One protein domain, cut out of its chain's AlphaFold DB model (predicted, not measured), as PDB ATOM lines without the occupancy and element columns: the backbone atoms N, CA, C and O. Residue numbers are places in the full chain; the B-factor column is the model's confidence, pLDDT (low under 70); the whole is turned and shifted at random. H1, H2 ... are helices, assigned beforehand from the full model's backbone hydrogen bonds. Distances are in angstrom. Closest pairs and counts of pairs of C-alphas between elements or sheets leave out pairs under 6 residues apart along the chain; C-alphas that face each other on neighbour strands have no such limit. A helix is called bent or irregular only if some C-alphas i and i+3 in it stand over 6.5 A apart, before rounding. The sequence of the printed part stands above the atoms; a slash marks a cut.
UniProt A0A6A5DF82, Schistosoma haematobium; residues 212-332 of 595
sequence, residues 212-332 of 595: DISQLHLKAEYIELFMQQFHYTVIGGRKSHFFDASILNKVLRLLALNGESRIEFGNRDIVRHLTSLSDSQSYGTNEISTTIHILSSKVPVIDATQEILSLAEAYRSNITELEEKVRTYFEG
ATOM      1  N   ASP A 212      29.728 -30.524   0.546       68.62
ATOM      2  CA  ASP A 212      28.619 -30.131   1.411       68.62
ATOM      3  C   ASP A 212      28.860 -30.730   2.800       68.62
ATOM      4  O   ASP A 212      29.022 -31.942   2.951       68.62
ATOM      5  N   ILE A 213      28.903 -29.864   3.811       71.81
ATOM      6  CA  ILE A 213      29.270 -30.213   5.189       71.81
ATOM      7  C   ILE A 213      28.182 -31.059   5.869       71.81
ATOM      8  O   ILE A 213      28.481 -31.844   6.772       71.81
ATOM      9  N   SER A 214      26.934 -30.997   5.389       67.69
ATOM     10  CA  SER A 214      25.879 -31.909   5.847       67.69
ATOM     11  C   SER A 214      26.153 -33.367   5.453       67.69
ATOM     12  O   SER A 214      25.724 -34.284   6.148       67.69
ATOM     13  N   GLN A 215      26.934 -33.594   4.389       70.62
ATOM     14  CA  GLN A 215      27.299 -34.927   3.902       70.62
ATOM     15  C   GLN A 215      28.571 -35.487   4.567       70.62
ATOM     16  O   GLN A 215      28.870 -36.666   4.398       70.62
ATOM     17  N   LEU A 216      29.290 -34.690   5.374       67.81
ATOM     18  CA  LEU A 216      30.461 -35.109   6.168       67.81
ATOM     19  C   LEU A 216      30.098 -35.941   7.421       67.81
ATOM     20  O   LEU A 216      30.869 -35.995   8.373       67.81
ATOM     21  N   HIS A 217      28.942 -36.609   7.431       67.94
ATOM     22  CA  HIS A 217      28.533 -37.504   8.514       67.94
ATOM     23  C   HIS A 217      29.013 -38.941   8.238       67.94
ATOM     24  O   HIS A 217      28.652 -39.559   7.233       67.94
ATOM     25  N   LEU A 218      29.805 -39.499   9.156       70.56
ATOM     26  CA  LEU A 218      30.159 -40.920   9.173       70.56
ATOM     27  C   LEU A 218      29.199 -41.686  10.083       70.56
ATOM     28  O   LEU A 218      28.883 -41.230  11.174       70.56
ATOM     29  N   LYS A 219      28.794 -42.896   9.682       74.44
ATOM     30  CA  LYS A 219      28.076 -43.806  10.587       74.44
ATOM     31  C   LYS A 219      28.945 -44.133  11.806       74.44
ATOM     32  O   LYS A 219      30.156 -44.290  11.652       74.44
ATOM     33  N   ALA A 220      28.323 -44.383  12.958       75.94
ATOM     34  CA  ALA A 220      29.015 -44.777  14.193       75.94
ATOM     35  C   ALA A 220      30.023 -45.935  13.991       75.94
ATOM     36  O   ALA A 220      31.159 -45.844  14.449       75.94
ATOM     37  N   GLU A 221      29.666 -46.967  13.207       79.00
ATOM     38  CA  GLU A 221      30.573 -48.079  12.849       79.00
ATOM     39  C   GLU A 221      31.879 -47.620  12.161       79.00
ATOM     40  O   GLU A 221      32.927 -48.241  12.322       79.00
ATOM     41  N   TYR A 222      31.845 -46.523  11.401       81.62
ATOM     42  CA  TYR A 222      33.015 -45.969  10.715       81.62
ATOM     43  C   TYR A 222      33.795 -44.999  11.594       81.62
ATOM     44  O   TYR A 222      35.013 -44.913  11.448       81.62
ATOM     45  N   ILE A 223      33.121 -44.309  12.519       82.25
ATOM     46  CA  ILE A 223      33.784 -43.474  13.523       82.25
ATOM     47  C   ILE A 223      34.610 -44.359  14.457       82.25
ATOM     48  O   ILE A 223      35.763 -44.037  14.717       82.25
ATOM     49  N   GLU A 224      34.104 -45.521  14.874       85.81
ATOM     50  CA  GLU A 224      34.888 -46.475  15.672       85.81
ATOM     51  C   GLU A 224      36.127 -46.996  14.931       85.81
ATOM     52  O   GLU A 224      37.222 -46.964  15.495       85.81
ATOM     53  N   LEU A 225      35.996 -47.398  13.661       86.94
ATOM     54  CA  LEU A 225      37.136 -47.823  12.836       86.94
ATOM     55  C   LEU A 225      38.165 -46.698  12.633       86.94
ATOM     56  O   LEU A 225      39.369 -46.924  12.773       86.94
ATOM     57  N   PHE A 226      37.699 -45.480  12.339       89.38
ATOM     58  CA  PHE A 226      38.561 -44.305  12.218       89.38
ATOM     59  C   PHE A 226      39.295 -44.026  13.534       89.38
ATOM     60  O   PHE A 226      40.512 -43.852  13.532       89.38
ATOM     61  N   MET A 227      38.582 -44.055  14.663       88.75
ATOM     62  CA  MET A 227      39.154 -43.799  15.982       88.75
ATOM     63  C   MET A 227      40.173 -44.856  16.400       88.75
ATOM     64  O   MET A 227      41.225 -44.492  16.918       88.75
ATOM     65  N   GLN A 228      39.926 -46.143  16.139       89.56
ATOM     66  CA  GLN A 228      40.910 -47.203  16.394       89.56
ATOM     67  C   GLN A 228      42.218 -46.946  15.629       89.56
ATOM     68  O   GLN A 228      43.302 -46.985  16.219       89.56
ATOM     69  N   GLN A 229      42.124 -46.604  14.339       90.62
ATOM     70  CA  GLN A 229      43.299 -46.301  13.522       90.62
ATOM     71  C   GLN A 229      43.996 -44.997  13.951       90.62
ATOM     72  O   GLN A 229      45.229 -44.938  13.981       90.62
ATOM     73  N   PHE A 230      43.226 -43.967  14.313       89.81
ATOM     74  CA  PHE A 230      43.725 -42.685  14.814       89.81
ATOM     75  C   PHE A 230      44.482 -42.855  16.138       89.81
ATOM     76  O   PHE A 230      45.603 -42.366  16.281       89.81
ATOM     77  N   HIS A 231      43.923 -43.617  17.084       88.69
ATOM     78  CA  HIS A 231      44.598 -43.950  18.337       88.69
ATOM     79  C   HIS A 231      45.872 -44.766  18.107       88.69
ATOM     80  O   HIS A 231      46.876 -44.505  18.763       88.69
ATOM     81  N   TYR A 232      45.869 -45.717  17.168       88.56
ATOM     82  CA  TYR A 232      47.061 -46.507  16.846       88.56
ATOM     83  C   TYR A 232      48.197 -45.641  16.273       88.56
ATOM     84  O   TYR A 232      49.339 -45.746  16.721       88.56
ATOM     85  N   THR A 233      47.884 -44.778  15.301       86.25
ATOM     86  CA  THR A 233      48.883 -44.014  14.532       86.25
ATOM     87  C   THR A 233      49.263 -42.682  15.161       86.25
ATOM     88  O   THR A 233      50.437 -42.461  15.436       86.25
ATOM     89  N   VAL A 234      48.284 -41.803  15.395       84.88
ATOM     90  CA  VAL A 234      48.508 -40.415  15.816       84.88
ATOM     91  C   VAL A 234      48.826 -40.353  17.307       84.88
ATOM     92  O   VAL A 234      49.795 -39.715  17.696       84.88
ATOM     93  N   ILE A 235      48.041 -41.044  18.142       84.69
ATOM     94  CA  ILE A 235      48.216 -41.018  19.607       84.69
ATOM     95  C   ILE A 235      49.267 -42.037  20.067       84.69
ATOM     96  O   ILE A 235      50.098 -41.743  20.920       84.69
ATOM     97  N   GLY A 236      49.263 -43.238  19.489       82.25
ATOM     98  CA  GLY A 236      50.231 -44.289  19.800       82.25
ATOM     99  C   GLY A 236      51.597 -44.117  19.130       82.25
ATOM    100  O   GLY A 236      52.504 -44.891  19.436       82.25
ATOM    101  N   GLY A 237      51.742 -43.167  18.197       80.38
ATOM    102  CA  GLY A 237      52.965 -42.934  17.423       80.38
ATOM    103  C   GLY A 237      53.405 -44.116  16.546       80.38
ATOM    104  O   GLY A 237      54.574 -44.194  16.167       80.38
ATOM    105  N   ARG A 238      52.518 -45.081  16.257       82.44
ATOM    106  CA  ARG A 238      52.875 -46.319  15.546       82.44
ATOM    107  C   ARG A 238      52.735 -46.148  14.035       82.44
ATOM    108  O   ARG A 238      51.718 -45.659  13.547       82.44
ATOM    109  N   LYS A 239      53.723 -46.629  13.274       77.38
ATOM    110  CA  LYS A 239      53.650 -46.662  11.805       77.38
ATOM    111  C   LYS A 239      52.530 -47.613  11.363       77.38
ATOM    112  O   LYS A 239      52.474 -48.756  11.809       77.38
ATOM    113  N   SER A 240      51.650 -47.144  10.481       82.38
ATOM    114  CA  SER A 240      50.669 -47.971   9.768       82.38
ATOM    115  C   SER A 240      51.151 -48.226   8.346       82.38
ATOM    116  O   SER A 240      51.776 -47.357   7.743       82.38
ATOM    117  N   HIS A 241      50.832 -49.397   7.793       75.50
ATOM    118  CA  HIS A 241      51.184 -49.746   6.416       75.50
ATOM    119  C   HIS A 241      50.428 -48.919   5.363       75.50
ATOM    120  O   HIS A 241      50.937 -48.740   4.262       75.50
ATOM    121  N   PHE A 242      49.232 -48.411   5.691       82.25
ATOM    122  CA  PHE A 242      48.341 -47.758   4.719       82.25
ATOM    123  C   PHE A 242      47.900 -46.340   5.096       82.25
ATOM    124  O   PHE A 242      47.482 -45.594   4.213       82.25
ATOM    125  N   PHE A 243      47.952 -45.964   6.378       87.94
ATOM    126  CA  PHE A 243      47.364 -44.710   6.860       87.94
ATOM    127  C   PHE A 243      48.403 -43.808   7.513       87.94
ATOM    128  O   PHE A 243      48.879 -44.084   8.614       87.94
ATOM    129  N   ASP A 244      48.720 -42.709   6.837       84.19
ATOM    130  CA  ASP A 244      49.610 -41.683   7.362       84.19
ATOM    131  C   ASP A 244      48.932 -40.842   8.462       84.19
ATOM    132  O   ASP A 244      47.754 -40.481   8.367       84.19
ATOM    133  N   ALA A 245      49.697 -40.506   9.504       86.00
ATOM    134  CA  ALA A 245      49.203 -39.770  10.664       86.00
ATOM    135  C   ALA A 245      48.778 -38.327  10.326       86.00
ATOM    136  O   ALA A 245      47.784 -37.847  10.873       86.00
ATOM    137  N   SER A 246      49.460 -37.650   9.391       85.50
ATOM    138  CA  SER A 246      49.073 -36.301   8.947       85.50
ATOM    139  C   SER A 246      47.768 -36.328   8.148       85.50
ATOM    140  O   SER A 246      46.903 -35.476   8.350       85.50
ATOM    141  N   ILE A 247      47.561 -37.356   7.312       88.38
ATOM    142  CA  ILE A 247      46.299 -37.553   6.581       88.38
ATOM    143  C   ILE A 247      45.149 -37.795   7.568       88.38
ATOM    144  O   ILE A 247      44.102 -37.163   7.448       88.38
ATOM    145  N   LEU A 248      45.338 -38.651   8.577       90.56
ATOM    146  CA  LEU A 248      44.315 -38.896   9.602       90.56
ATOM    147  C   LEU A 248      44.007 -37.641  10.439       90.56
ATOM    148  O   LEU A 248      42.840 -37.371  10.721       90.56
ATOM    149  N   ASN A 249      45.018 -36.833  10.772       89.62
ATOM    150  CA  ASN A 249      44.841 -35.548  11.458       89.62
ATOM    151  C   ASN A 249      44.054 -34.535  10.597       89.62
ATOM    152  O   ASN A 249      43.117 -33.902  11.090       89.62
ATOM    153  N   LYS A 250      44.353 -34.441   9.290       89.62
ATOM    154  CA  LYS A 250      43.576 -33.644   8.316       89.62
ATOM    155  C   LYS A 250      42.118 -34.100   8.234       89.62
ATOM    156  O   LYS A 250      41.212 -33.274   8.328       89.62
ATOM    157  N   VAL A 251      41.876 -35.406   8.123       90.50
ATOM    158  CA  VAL A 251      40.520 -35.974   8.036       90.50
ATOM    159  C   VAL A 251      39.715 -35.704   9.308       90.50
ATOM    160  O   VAL A 251      38.549 -35.335   9.206       90.50
ATOM    161  N   LEU A 252      40.325 -35.804  10.495       90.19
ATOM    162  CA  LEU A 252      39.661 -35.452  11.753       90.19
ATOM    163  C   LEU A 252      39.206 -33.981  11.765       90.19
ATOM    164  O   LEU A 252      38.072 -33.706  12.159       90.19
ATOM    165  N   ARG A 253      40.039 -33.045  11.277       89.12
ATOM    166  CA  ARG A 253      39.659 -31.624  11.132       89.12
ATOM    167  C   ARG A 253      38.484 -31.432  10.171       89.12
ATOM    168  O   ARG A 253      37.543 -30.722  10.513       89.12
ATOM    169  N   LEU A 254      38.512 -32.088   9.006       88.81
ATOM    170  CA  LEU A 254      37.430 -32.014   8.015       88.81
ATOM    171  C   LEU A 254      36.109 -32.559   8.571       88.81
ATOM    172  O   LEU A 254      35.081 -31.896   8.472       88.81
ATOM    173  N   LEU A 255      36.127 -33.731   9.213       88.19
ATOM    174  CA  LEU A 255      34.931 -34.319   9.819       88.19
ATOM    175  C   LEU A 255      34.398 -33.460  10.981       88.19
ATOM    176  O   LEU A 255      33.187 -33.330  11.141       88.19
ATOM    177  N   ALA A 256      35.272 -32.795  11.743       88.00
ATOM    178  CA  ALA A 256      34.881 -31.856  12.796       88.00
ATOM    179  C   ALA A 256      34.220 -30.555  12.282       88.00
ATOM    180  O   ALA A 256      33.697 -29.780  13.091       88.00
ATOM    181  N   LEU A 257      34.183 -30.292  10.968       86.19
ATOM    182  CA  LEU A 257      33.334 -29.231  10.408       86.19
ATOM    183  C   LEU A 257      31.840 -29.562  10.551       86.19
ATOM    184  O   LEU A 257      31.027 -28.648  10.700       86.19
ATOM    185  N   ASN A 258      31.476 -30.849  10.565       85.62
ATOM    186  CA  ASN A 258      30.124 -31.292  10.878       85.62
ATOM    187  C   ASN A 258      29.887 -31.259  12.402       85.62
ATOM    188  O   ASN A 258      30.676 -31.790  13.185       85.62
ATOM    189  N   GLY A 259      28.787 -30.630  12.831       81.56
ATOM    190  CA  GLY A 259      28.484 -30.431  14.252       81.56
ATOM    191  C   GLY A 259      28.219 -31.725  15.031       81.56
ATOM    192  O   GLY A 259      28.648 -31.834  16.176       81.56
ATOM    193  N   GLU A 260      27.568 -32.715  14.417       82.56
ATOM    194  CA  GLU A 260      27.284 -34.008  15.057       82.56
ATOM    195  C   GLU A 260      28.577 -34.803  15.247       82.56
ATOM    196  O   GLU A 260      28.881 -35.246  16.355       82.56
ATOM    197  N   SER A 261      29.389 -34.895  14.187       83.00
ATOM    198  CA  SER A 261      30.700 -35.541  14.245       83.00
ATOM    199  C   SER A 261      31.622 -34.863  15.265       83.00
ATOM    200  O   SER A 261      32.264 -35.556  16.051       83.00
ATOM    201  N   ARG A 262      31.639 -33.520  15.341       83.31
ATOM    202  CA  ARG A 262      32.404 -32.779  16.367       83.31
ATOM    203  C   ARG A 262      31.979 -33.157  17.790       83.31
ATOM    204  O   ARG A 262      32.847 -33.353  18.637       83.31
ATOM    205  N   ILE A 263      30.675 -33.283  18.054       82.25
ATOM    206  CA  ILE A 263      30.157 -33.701  19.370       82.25
ATOM    207  C   ILE A 263      30.586 -35.139  19.686       82.25
ATOM    208  O   ILE A 263      31.061 -35.402  20.792       82.25
ATOM    209  N   GLU A 264      30.478 -36.063  18.729       83.12
ATOM    210  CA  GLU A 264      30.895 -37.454  18.941       83.12
ATOM    211  C   GLU A 264      32.406 -37.574  19.211       83.12
ATOM    212  O   GLU A 264      32.817 -38.291  20.124       83.12
ATOM    213  N   PHE A 265      33.235 -36.824  18.481       84.56
ATOM    214  CA  PHE A 265      34.676 -36.741  18.724       84.56
ATOM    215  C   PHE A 265      35.013 -36.102  20.082       84.56
ATOM    216  O   PHE A 265      35.893 -36.595  20.791       84.56
ATOM    217  N   GLY A 266      34.289 -35.051  20.485       78.94
ATOM    218  CA  GLY A 266      34.436 -34.419  21.799       78.94
ATOM    219  C   GLY A 266      34.131 -35.377  22.956       78.94
ATOM    220  O   GLY A 266      34.912 -35.472  23.901       78.94
ATOM    221  N   ASN A 267      33.058 -36.166  22.835       79.69
ATOM    222  CA  ASN A 267      32.654 -37.170  23.829       79.69
ATOM    223  C   ASN A 267      33.659 -38.328  23.992       79.69
ATOM    224  O   ASN A 267      33.594 -39.057  24.979       79.69
ATOM    225  N   ARG A 268      34.584 -38.514  23.039       80.88
ATOM    226  CA  ARG A 268      35.620 -39.565  23.054       80.88
ATOM    227  C   ARG A 268      36.967 -39.076  23.622       80.88
ATOM    228  O   ARG A 268      37.993 -39.716  23.404       80.88
ATOM    229  N   ASP A 269      36.983 -37.944  24.338       79.38
ATOM    230  CA  ASP A 269      38.160 -37.375  25.025       79.38
ATOM    231  C   ASP A 269      39.386 -37.110  24.118       79.38
ATOM    232  O   ASP A 269      40.524 -36.993  24.582       79.38
ATOM    233  N   ILE A 270      39.177 -36.978  22.805       84.00
ATOM    234  CA  ILE A 270      40.251 -36.859  21.802       84.00
ATOM    235  C   ILE A 270      41.119 -35.627  22.054       84.00
ATOM    236  O   ILE A 270      42.342 -35.712  21.983       84.00
ATOM    237  N   VAL A 271      40.492 -34.504  22.417       83.81
ATOM    238  CA  VAL A 271      41.183 -33.260  22.787       83.81
ATOM    239  C   VAL A 271      42.219 -33.518  23.882       83.81
ATOM    240  O   VAL A 271      43.370 -33.131  23.719       83.81
ATOM    241  N   ARG A 272      41.854 -34.237  24.955       84.31
ATOM    242  CA  ARG A 272      42.773 -34.526  26.068       84.31
ATOM    243  C   ARG A 272      43.973 -35.350  25.605       84.31
ATOM    244  O   ARG A 272      45.096 -35.039  25.988       84.31
ATOM    245  N   HIS A 273      43.739 -36.357  24.762       84.19
ATOM    246  CA  HIS A 273      44.810 -37.176  24.198       84.19
ATOM    247  C   HIS A 273      45.750 -36.358  23.300       84.19
ATOM    248  O   HIS A 273      46.965 -36.475  23.440       84.19
ATOM    249  N   LEU A 274      45.208 -35.488  22.440       84.62
ATOM    250  CA  LEU A 274      46.002 -34.603  21.580       84.62
ATOM    251  C   LEU A 274      46.823 -33.584  22.383       84.62
ATOM    252  O   LEU A 274      47.989 -33.375  22.065       84.62
ATOM    253  N   THR A 275      46.265 -33.003  23.450       83.19
ATOM    254  CA  THR A 275      47.001 -32.106  24.362       83.19
ATOM    255  C   THR A 275      48.106 -32.833  25.142       83.19
ATOM    256  O   THR A 275      49.049 -32.193  25.595       83.19
ATOM    257  N   SER A 276      48.009 -34.158  25.311       81.88
ATOM    258  CA  SER A 276      49.017 -34.977  26.007       81.88
ATOM    259  C   SER A 276      50.133 -35.536  25.112       81.88
ATOM    260  O   SER A 276      51.007 -36.243  25.614       81.88
ATOM    261  N   LEU A 277      50.114 -35.248  23.805       80.44
ATOM    262  CA  LEU A 277      51.181 -35.646  22.884       80.44
ATOM    263  C   LEU A 277      52.493 -34.924  23.210       80.44
ATOM    264  O   LEU A 277      52.497 -33.740  23.542       80.44
ATOM    265  N   SER A 278      53.621 -35.624  23.073       64.06
ATOM    266  CA  SER A 278      54.939 -34.994  23.177       64.06
ATOM    267  C   SER A 278      55.256 -34.172  21.926       64.06
ATOM    268  O   SER A 278      54.837 -34.525  20.824       64.06
ATOM    269  N   ASP A 279      56.087 -33.131  22.053       62.78
ATOM    270  CA  ASP A 279      56.517 -32.304  20.910       62.78
ATOM    271  C   ASP A 279      57.134 -33.145  19.775       62.78
ATOM    272  O   ASP A 279      56.931 -32.858  18.596       62.78
ATOM    273  N   SER A 280      57.820 -34.241  20.120       54.66
ATOM    274  CA  SER A 280      58.389 -35.224  19.183       54.66
ATOM    275  C   SER A 280      57.359 -36.041  18.392       54.66
ATOM    276  O   SER A 280      57.704 -36.609  17.358       54.66
ATOM    277  N   GLN A 281      56.116 -36.114  18.868       56.09
ATOM    278  CA  GLN A 281      54.968 -36.704  18.175       56.09
ATOM    279  C   GLN A 281      54.082 -35.626  17.529       56.09
ATOM    280  O   GLN A 281      53.086 -35.950  16.882       56.09
ATOM    281  N   SER A 282      54.431 -34.341  17.673       57.09
ATOM    282  CA  SER A 282      53.693 -33.266  17.025       57.09
ATOM    283  C   SER A 282      54.055 -33.190  15.538       57.09
ATOM    284  O   SER A 282      55.174 -32.851  15.155       57.09
ATOM    285  N   TYR A 283      53.092 -33.516  14.672       57.81
ATOM    286  CA  TYR A 283      53.233 -33.488  13.208       57.81
ATOM    287  C   TYR A 283      53.191 -32.046  12.657       57.81
ATOM    288  O   TYR A 283      52.408 -31.718  11.769       57.81
ATOM    289  N   GLY A 284      54.010 -31.165  13.242       58.50
ATOM    290  CA  GLY A 284      53.874 -29.714  13.176       58.50
ATOM    291  C   GLY A 284      53.015 -29.195  14.333       58.50
ATOM    292  O   GLY A 284      51.835 -29.531  14.450       58.50
ATOM    293  N   THR A 285      53.594 -28.337  15.175       58.28
ATOM    294  CA  THR A 285      52.932 -27.740  16.354       58.28
ATOM    295  C   THR A 285      51.618 -27.036  16.002       58.28
ATOM    296  O   THR A 285      50.632 -27.165  16.730       58.28
ATOM    297  N   ASN A 286      51.568 -26.360  14.850       74.31
ATOM    298  CA  ASN A 286      50.361 -25.691  14.362       74.31
ATOM    299  C   ASN A 286      49.248 -26.679  13.976       74.31
ATOM    300  O   ASN A 286      48.096 -26.425  14.300       74.31
ATOM    301  N   GLU A 287      49.557 -27.821  13.346       81.75
ATOM    302  CA  GLU A 287      48.526 -28.758  12.868       81.75
ATOM    303  C   GLU A 287      47.672 -29.324  14.008       81.75
ATOM    304  O   GLU A 287      46.443 -29.333  13.926       81.75
ATOM    305  N   ILE A 288      48.317 -29.812  15.069       85.25
ATOM    306  CA  ILE A 288      47.614 -30.396  16.220       85.25
ATOM    307  C   ILE A 288      46.925 -29.303  17.037       85.25
ATOM    308  O   ILE A 288      45.791 -29.505  17.467       85.25
ATOM    309  N   SER A 289      47.547 -28.129  17.182       85.25
ATOM    310  CA  SER A 289      46.927 -26.983  17.859       85.25
ATOM    311  C   SER A 289      45.635 -26.540  17.162       85.25
ATOM    312  O   SER A 289      44.630 -26.323  17.835       85.25
ATOM    313  N   THR A 290      45.606 -26.491  15.825       87.19
ATOM    314  CA  THR A 290      44.381 -26.215  15.054       87.19
ATOM    315  C   THR A 290      43.358 -27.349  15.184       87.19
ATOM    316  O   THR A 290      42.175 -27.077  15.377       87.19
ATOM    317  N   THR A 291      43.772 -28.626  15.157       89.25
ATOM    318  CA  THR A 291      42.846 -29.749  15.420       89.25
ATOM    319  C   THR A 291      42.193 -29.625  16.801       89.25
ATOM    320  O   THR A 291      40.975 -29.757  16.919       89.25
ATOM    321  N   ILE A 292      42.980 -29.311  17.835       87.44
ATOM    322  CA  ILE A 292      42.489 -29.042  19.192       87.44
ATOM    323  C   ILE A 292      41.541 -27.837  19.190       87.44
ATOM    324  O   ILE A 292      40.460 -27.936  19.765       87.44
ATOM    325  N   HIS A 293      41.893 -26.730  18.530       87.12
ATOM    326  CA  HIS A 293      41.068 -25.519  18.463       87.12
ATOM    327  C   HIS A 293      39.681 -25.787  17.854       87.12
ATOM    328  O   HIS A 293      38.664 -25.468  18.480       87.12
ATOM    329  N   ILE A 294      39.636 -26.450  16.692       86.69
ATOM    330  CA  ILE A 294      38.397 -26.786  15.971       86.69
ATOM    331  C   ILE A 294      37.523 -27.766  16.774       86.69
ATOM    332  O   ILE A 294      36.302 -27.602  16.815       86.69
ATOM    333  N   LEU A 295      38.126 -28.761  17.440       86.12
ATOM    334  CA  LEU A 295      37.397 -29.740  18.261       86.12
ATOM    335  C   LEU A 295      36.892 -29.164  19.592       86.12
ATOM    336  O   LEU A 295      35.791 -29.501  20.021       86.12
ATOM    337  N   SER A 296      37.686 -28.319  20.254       80.81
ATOM    338  CA  SER A 296      37.402 -27.842  21.620       80.81
ATOM    339  C   SER A 296      36.386 -26.705  21.672       80.81
ATOM    340  O   SER A 296      35.819 -26.435  22.732       80.81
ATOM    341  N   SER A 297      36.184 -26.000  20.558       63.72
ATOM    342  CA  SER A 297      35.561 -24.677  20.575       63.72
ATOM    343  C   SER A 297      34.323 -24.607  19.684       63.72
ATOM    344  O   SER A 297      34.192 -25.292  18.665       63.72
ATOM    345  N   LYS A 298      33.422 -23.679  20.024       67.69
ATOM    346  CA  LYS A 298      32.284 -23.272  19.183       67.69
ATOM    347  C   LYS A 298      32.738 -22.431  17.972       67.69
ATOM    348  O   LYS A 298      32.071 -21.456  17.640       67.69
ATOM    349  N   VAL A 299      33.874 -22.774  17.349       78.75
ATOM    350  CA  VAL A 299      34.388 -22.081  16.156       78.75
ATOM    351  C   VAL A 299      33.304 -22.136  15.076       78.75
ATOM    352  O   VAL A 299      32.860 -23.254  14.755       78.75
ATOM    353  N   PRO A 300      32.863 -20.988  14.529       82.94
ATOM    354  CA  PRO A 300      31.991 -20.958  13.367       82.94
ATOM    355  C   PRO A 300      32.586 -21.783  12.227       82.94
ATOM    356  O   PRO A 300      33.795 -21.797  12.006       82.94
ATOM    357  N   VAL A 301      31.729 -22.484  11.486       82.50
ATOM    358  CA  VAL A 301      32.167 -23.396  10.415       82.50
ATOM    359  C   VAL A 301      32.995 -22.668   9.347       82.50
ATOM    360  O   VAL A 301      33.926 -23.249   8.797       82.50
ATOM    361  N   ILE A 302      32.696 -21.391   9.095       83.94
ATOM    362  CA  ILE A 302      33.425 -20.525   8.157       83.94
ATOM    363  C   ILE A 302      34.872 -20.315   8.624       83.94
ATOM    364  O   ILE A 302      35.796 -20.589   7.862       83.94
ATOM    365  N   ASP A 303      35.072 -19.918   9.881       84.44
ATOM    366  CA  ASP A 303      36.400 -19.635  10.439       84.44
ATOM    367  C   ASP A 303      37.248 -20.916  10.516       84.44
ATOM    368  O   ASP A 303      38.388 -20.943  10.056       84.44
ATOM    369  N   ALA A 304      36.648 -22.028  10.962       85.75
ATOM    370  CA  ALA A 304      37.301 -23.339  10.973       85.75
ATOM    371  C   ALA A 304      37.681 -23.828   9.560       85.75
ATOM    372  O   ALA A 304      38.724 -24.453   9.376       85.75
ATOM    373  N   THR A 305      36.863 -23.523   8.544       85.00
ATOM    374  CA  THR A 305      37.194 -23.820   7.139       85.00
ATOM    375  C   THR A 305      38.380 -22.974   6.671       85.00
ATOM    376  O   THR A 305      39.276 -23.496   6.009       85.00
ATOM    377  N   GLN A 306      38.432 -21.692   7.046       84.38
ATOM    378  CA  GLN A 306      39.544 -20.806   6.697       84.38
ATOM    379  C   GLN A 306      40.861 -21.242   7.362       84.38
ATOM    380  O   GLN A 306      41.898 -21.251   6.700       84.38
ATOM    381  N   GLU A 307      40.821 -21.679   8.625       87.19
ATOM    382  CA  GLU A 307      41.975 -22.268   9.323       87.19
ATOM    383  C   GLU A 307      42.518 -23.515   8.602       87.19
ATOM    384  O   GLU A 307      43.730 -23.634   8.398       87.19
ATOM    385  N   ILE A 308      41.637 -24.428   8.167       86.31
ATOM    386  CA  ILE A 308      42.026 -25.625   7.398       86.31
ATOM    387  C   ILE A 308      42.667 -25.231   6.061       86.31
ATOM    388  O   ILE A 308      43.743 -25.732   5.731       86.31
ATOM    389  N   LEU A 309      42.065 -24.288   5.325       84.50
ATOM    390  CA  LEU A 309      42.611 -23.803   4.054       84.50
ATOM    391  C   LEU A 309      44.006 -23.186   4.224       84.50
ATOM    392  O   LEU A 309      44.900 -23.492   3.434       84.50
ATOM    393  N   SER A 310      44.230 -22.389   5.273       87.00
ATOM    394  CA  SER A 310      45.544 -21.799   5.555       87.00
ATOM    395  C   SER A 310      46.598 -22.842   5.965       87.00
ATOM    396  O   SER A 310      47.756 -22.722   5.560       87.00
ATOM    397  N   LEU A 311      46.224 -23.909   6.688       87.19
ATOM    398  CA  LEU A 311      47.127 -25.050   6.914       87.19
ATOM    399  C   LEU A 311      47.477 -25.772   5.605       87.19
ATOM    400  O   LEU A 311      48.639 -26.119   5.386       87.19
ATOM    401  N   ALA A 312      46.498 -25.979   4.723       84.81
ATOM    402  CA  ALA A 312      46.727 -26.603   3.425       84.81
ATOM    403  C   ALA A 312      47.625 -25.742   2.520       84.81
ATOM    404  O   ALA A 312      48.489 -26.275   1.823       84.81
ATOM    405  N   GLU A 313      47.474 -24.415   2.550       86.62
ATOM    406  CA  GLU A 313      48.374 -23.474   1.874       86.62
ATOM    407  C   GLU A 313      49.801 -23.554   2.414       86.62
ATOM    408  O   GLU A 313      50.726 -23.711   1.619       86.62
ATOM    409  N   ALA A 314      49.992 -23.543   3.736       87.06
ATOM    410  CA  ALA A 314      51.313 -23.698   4.346       87.06
ATOM    411  C   ALA A 314      51.967 -25.045   3.974       87.06
ATOM    412  O   ALA A 314      53.119 -25.082   3.546       87.06
ATOM    413  N   TYR A 315      51.212 -26.147   4.050       85.81
ATOM    414  CA  TYR A 315      51.673 -27.483   3.653       85.81
ATOM    415  C   TYR A 315      52.095 -27.538   2.174       85.81
ATOM    416  O   TYR A 315      53.160 -28.071   1.848       85.81
ATOM    417  N   ARG A 316      51.294 -26.945   1.275       84.94
ATOM    418  CA  ARG A 316      51.621 -26.843  -0.157       84.94
ATOM    419  C   ARG A 316      52.864 -25.993  -0.407       84.94
ATOM    420  O   ARG A 316      53.717 -26.408  -1.192       84.94
ATOM    421  N   SER A 317      52.978 -24.839   0.248       86.00
ATOM    422  CA  SER A 317      54.124 -23.936   0.108       86.00
ATOM    423  C   SER A 317      55.421 -24.609   0.549       86.00
ATOM    424  O   SER A 317      56.368 -24.617  -0.228       86.00
ATOM    425  N   ASN A 318      55.434 -25.283   1.704       86.69
ATOM    426  CA  ASN A 318      56.612 -26.002   2.206       86.69
ATOM    427  C   ASN A 318      57.116 -27.073   1.219       86.69
ATOM    428  O   ASN A 318      58.319 -27.211   1.000       86.69
ATOM    429  N   ILE A 319      56.207 -27.833   0.595       84.25
ATOM    430  CA  ILE A 319      56.584 -28.863  -0.389       84.25
ATOM    431  C   ILE A 319      56.981 -28.234  -1.733       84.25
ATOM    432  O   ILE A 319      57.884 -28.738  -2.393       84.25
ATOM    433  N   THR A 320      56.374 -27.111  -2.121       85.19
ATOM    434  CA  THR A 320      56.757 -26.376  -3.341       85.19
ATOM    435  C   THR A 320      58.140 -25.732  -3.198       85.19
ATOM    436  O   THR A 320      58.947 -25.806  -4.120       85.19
ATOM    437  N   GLU A 321      58.452 -25.167  -2.029       86.56
ATOM    438  CA  GLU A 321      59.780 -24.646  -1.685       86.56
ATOM    439  C   GLU A 321      60.828 -25.767  -1.683       86.56
ATOM    440  O   GLU A 321      61.915 -25.597  -2.234       86.56
ATOM    441  N   LEU A 322      60.489 -26.948  -1.151       85.00
ATOM    442  CA  LEU A 322      61.347 -28.130  -1.232       85.00
ATOM    443  C   LEU A 322      61.582 -28.572  -2.688       85.00
ATOM    444  O   LEU A 322      62.721 -28.866  -3.053       85.00
ATOM    445  N   GLU A 323      60.542 -28.588  -3.530       88.06
ATOM    446  CA  GLU A 323      60.665 -28.884  -4.965       88.06
ATOM    447  C   GLU A 323      61.515 -27.856  -5.723       88.06
ATOM    448  O   GLU A 323      62.210 -28.241  -6.662       88.06
ATOM    449  N   GLU A 324      61.462 -26.574  -5.348       85.81
ATOM    450  CA  GLU A 324      62.315 -25.519  -5.910       85.81
ATOM    451  C   GLU A 324      63.769 -25.693  -5.457       85.81
ATOM    452  O   GLU A 324      64.679 -25.691  -6.277       85.81
ATOM    453  N   LYS A 325      63.992 -25.945  -4.162       84.69
ATOM    454  CA  LYS A 325      65.321 -26.118  -3.558       84.69
ATOM    455  C   LYS A 325      66.117 -27.280  -4.162       84.69
ATOM    456  O   LYS A 325      67.341 -27.200  -4.258       84.69
ATOM    457  N   VAL A 326      65.453 -28.384  -4.520       80.94
ATOM    458  CA  VAL A 326      66.123 -29.553  -5.126       80.94
ATOM    459  C   VAL A 326      66.331 -29.410  -6.635       80.94
ATOM    460  O   VAL A 326      67.204 -30.089  -7.202       80.94
ATOM    461  N   ARG A 327      65.564 -28.516  -7.271       72.62
ATOM    462  CA  ARG A 327      65.754 -28.090  -8.655       72.62
ATOM    463  C   ARG A 327      67.105 -27.379  -8.732       72.62
ATOM    464  O   ARG A 327      67.392 -26.466  -7.968       72.62
ATOM    465  N   THR A 328      67.973 -27.844  -9.629       63.78
ATOM    466  CA  THR A 328      69.296 -27.235  -9.890       63.78
ATOM    467  C   THR A 328      70.212 -27.033  -8.663       63.78
ATOM    468  O   THR A 328      70.638 -25.923  -8.372       63.78
ATOM    469  N   TYR A 329      70.615 -28.125  -7.991       43.62
ATOM    470  CA  TYR A 329      71.747 -28.115  -7.032       43.62
ATOM    471  C   TYR A 329      73.049 -28.761  -7.573       43.62
ATOM    472  O   TYR A 329      74.018 -28.922  -6.839       43.62
ATOM    473  N   PHE A 330      73.092 -29.150  -8.854       41.31
ATOM    474  CA  PHE A 330      74.313 -29.623  -9.523       41.31
ATOM    475  C   PHE A 330      74.320 -29.214 -11.003       41.31
ATOM    476  O   PHE A 330      73.866 -29.958 -11.870       41.31
ATOM    477  N   GLU A 331      74.900 -28.051 -11.294       34.38
ATOM    478  CA  GLU A 331      75.663 -27.881 -12.532       34.38
ATOM    479  C   GLU A 331      76.925 -28.748 -12.380       34.38
ATOM    480  O   GLU A 331      77.747 -28.484 -11.504       34.38
ATOM    481  N   GLY A 332      77.057 -29.841 -13.140       31.14
ATOM    482  CA  GLY A 332      78.222 -30.728 -12.982       31.14
ATOM    483  C   GLY A 332      78.121 -32.141 -13.556       31.14
ATOM    484  O   GLY A 332      79.149 -32.791 -13.705       31.14
TER     485      GLY A 332
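What this domain is: This is residues 212 to 332 of the 595 residues of a protein of Schistosoma haematobium (UniProt A0A6A5DF82). Picture a small head of helices with a long arm: H1, H2, H5 and H4 stand round a four-sided bundle, H3 crosses one end of it, and H6 starts alongside H5 and then runs out of the head. Residues 316 to 332, of which 316 to 326 belong to H6, stick out. The printed part has 121 residues with six named helices, H1 to H6 in order along the chain, and no named strand; the class is all helix. It is only just compact, close to loose, with a radius of gyration of the C-alphas of 16.2 A, and its outline is elongated, 58 by 32 by 25 A.

Where its parts are: Start at Asp 212 and go on to C-alpha 220 at (29.015, -44.777, 14.193), where H1 begins; it runs to residue 235 over 20.3 A, with a kink of 26 degrees near residue 229. H1 is neither bent nor irregular, but only just: C-alphas 232 and 235 are 6.3 A apart. Next come H2, residues 245 to 255, 15.3 A long, H3, residues 259 to 267, and H4, residues 270 to 275. Find C-alpha 285 at (52.932, -27.740, 16.354); there H5 begins and runs to residue 296 over 16.4 A. H6, residues 301 to 326, is the longest at 37.8 A and ends at C-alpha 326 at (66.123, -29.553, -5.126).

How they stand to each other: Look first at H5, the hub, which touches H2, H3, H4 and H6. Its C-alpha of Thr 291 is 5.7 A from that of Arg 253 in H2, the closest pair, at a shallow tilt of 30 degrees, the same way. H4 and H5 form a hairpin at 37 degrees, only just steep; the C-alphas of Val 271 and Ile 292 come closest, at 5.7 A. With residues 295 to 296 alone, H5 touches H3, about perpendicular at 77 degrees; the C-alphas of Arg 262 and Leu 295 are closest, 6.1 A apart. H5 and H6 form a hairpin and only just touch, with 3 pairs of C-alphas within 8 A, closest at Ile 294 and Ala 304, 6.2 A; residues 304 to 311 alone of H6 take part. H1 and H2 form a hairpin too, with residues 230 to 234 of H1 alone, closest at the C-alphas of Val 234 and Ala 245, 5.2 A. H1 and H5 are apart. Every O i to N i+4 pair is within hydrogen-bond range in H2, H3, H4, H5 and H6, and 11 of 12 are in H1.

The domain as a whole: The C-alphas of Asn 267 and Gly 332 are the two farthest apart, 58.9 A. The printed part has no cut, and no link is long. Mean pLDDT of the printed part is 79.9; look for values under 70 at residues 278 to 285 and 328 to 332, among others.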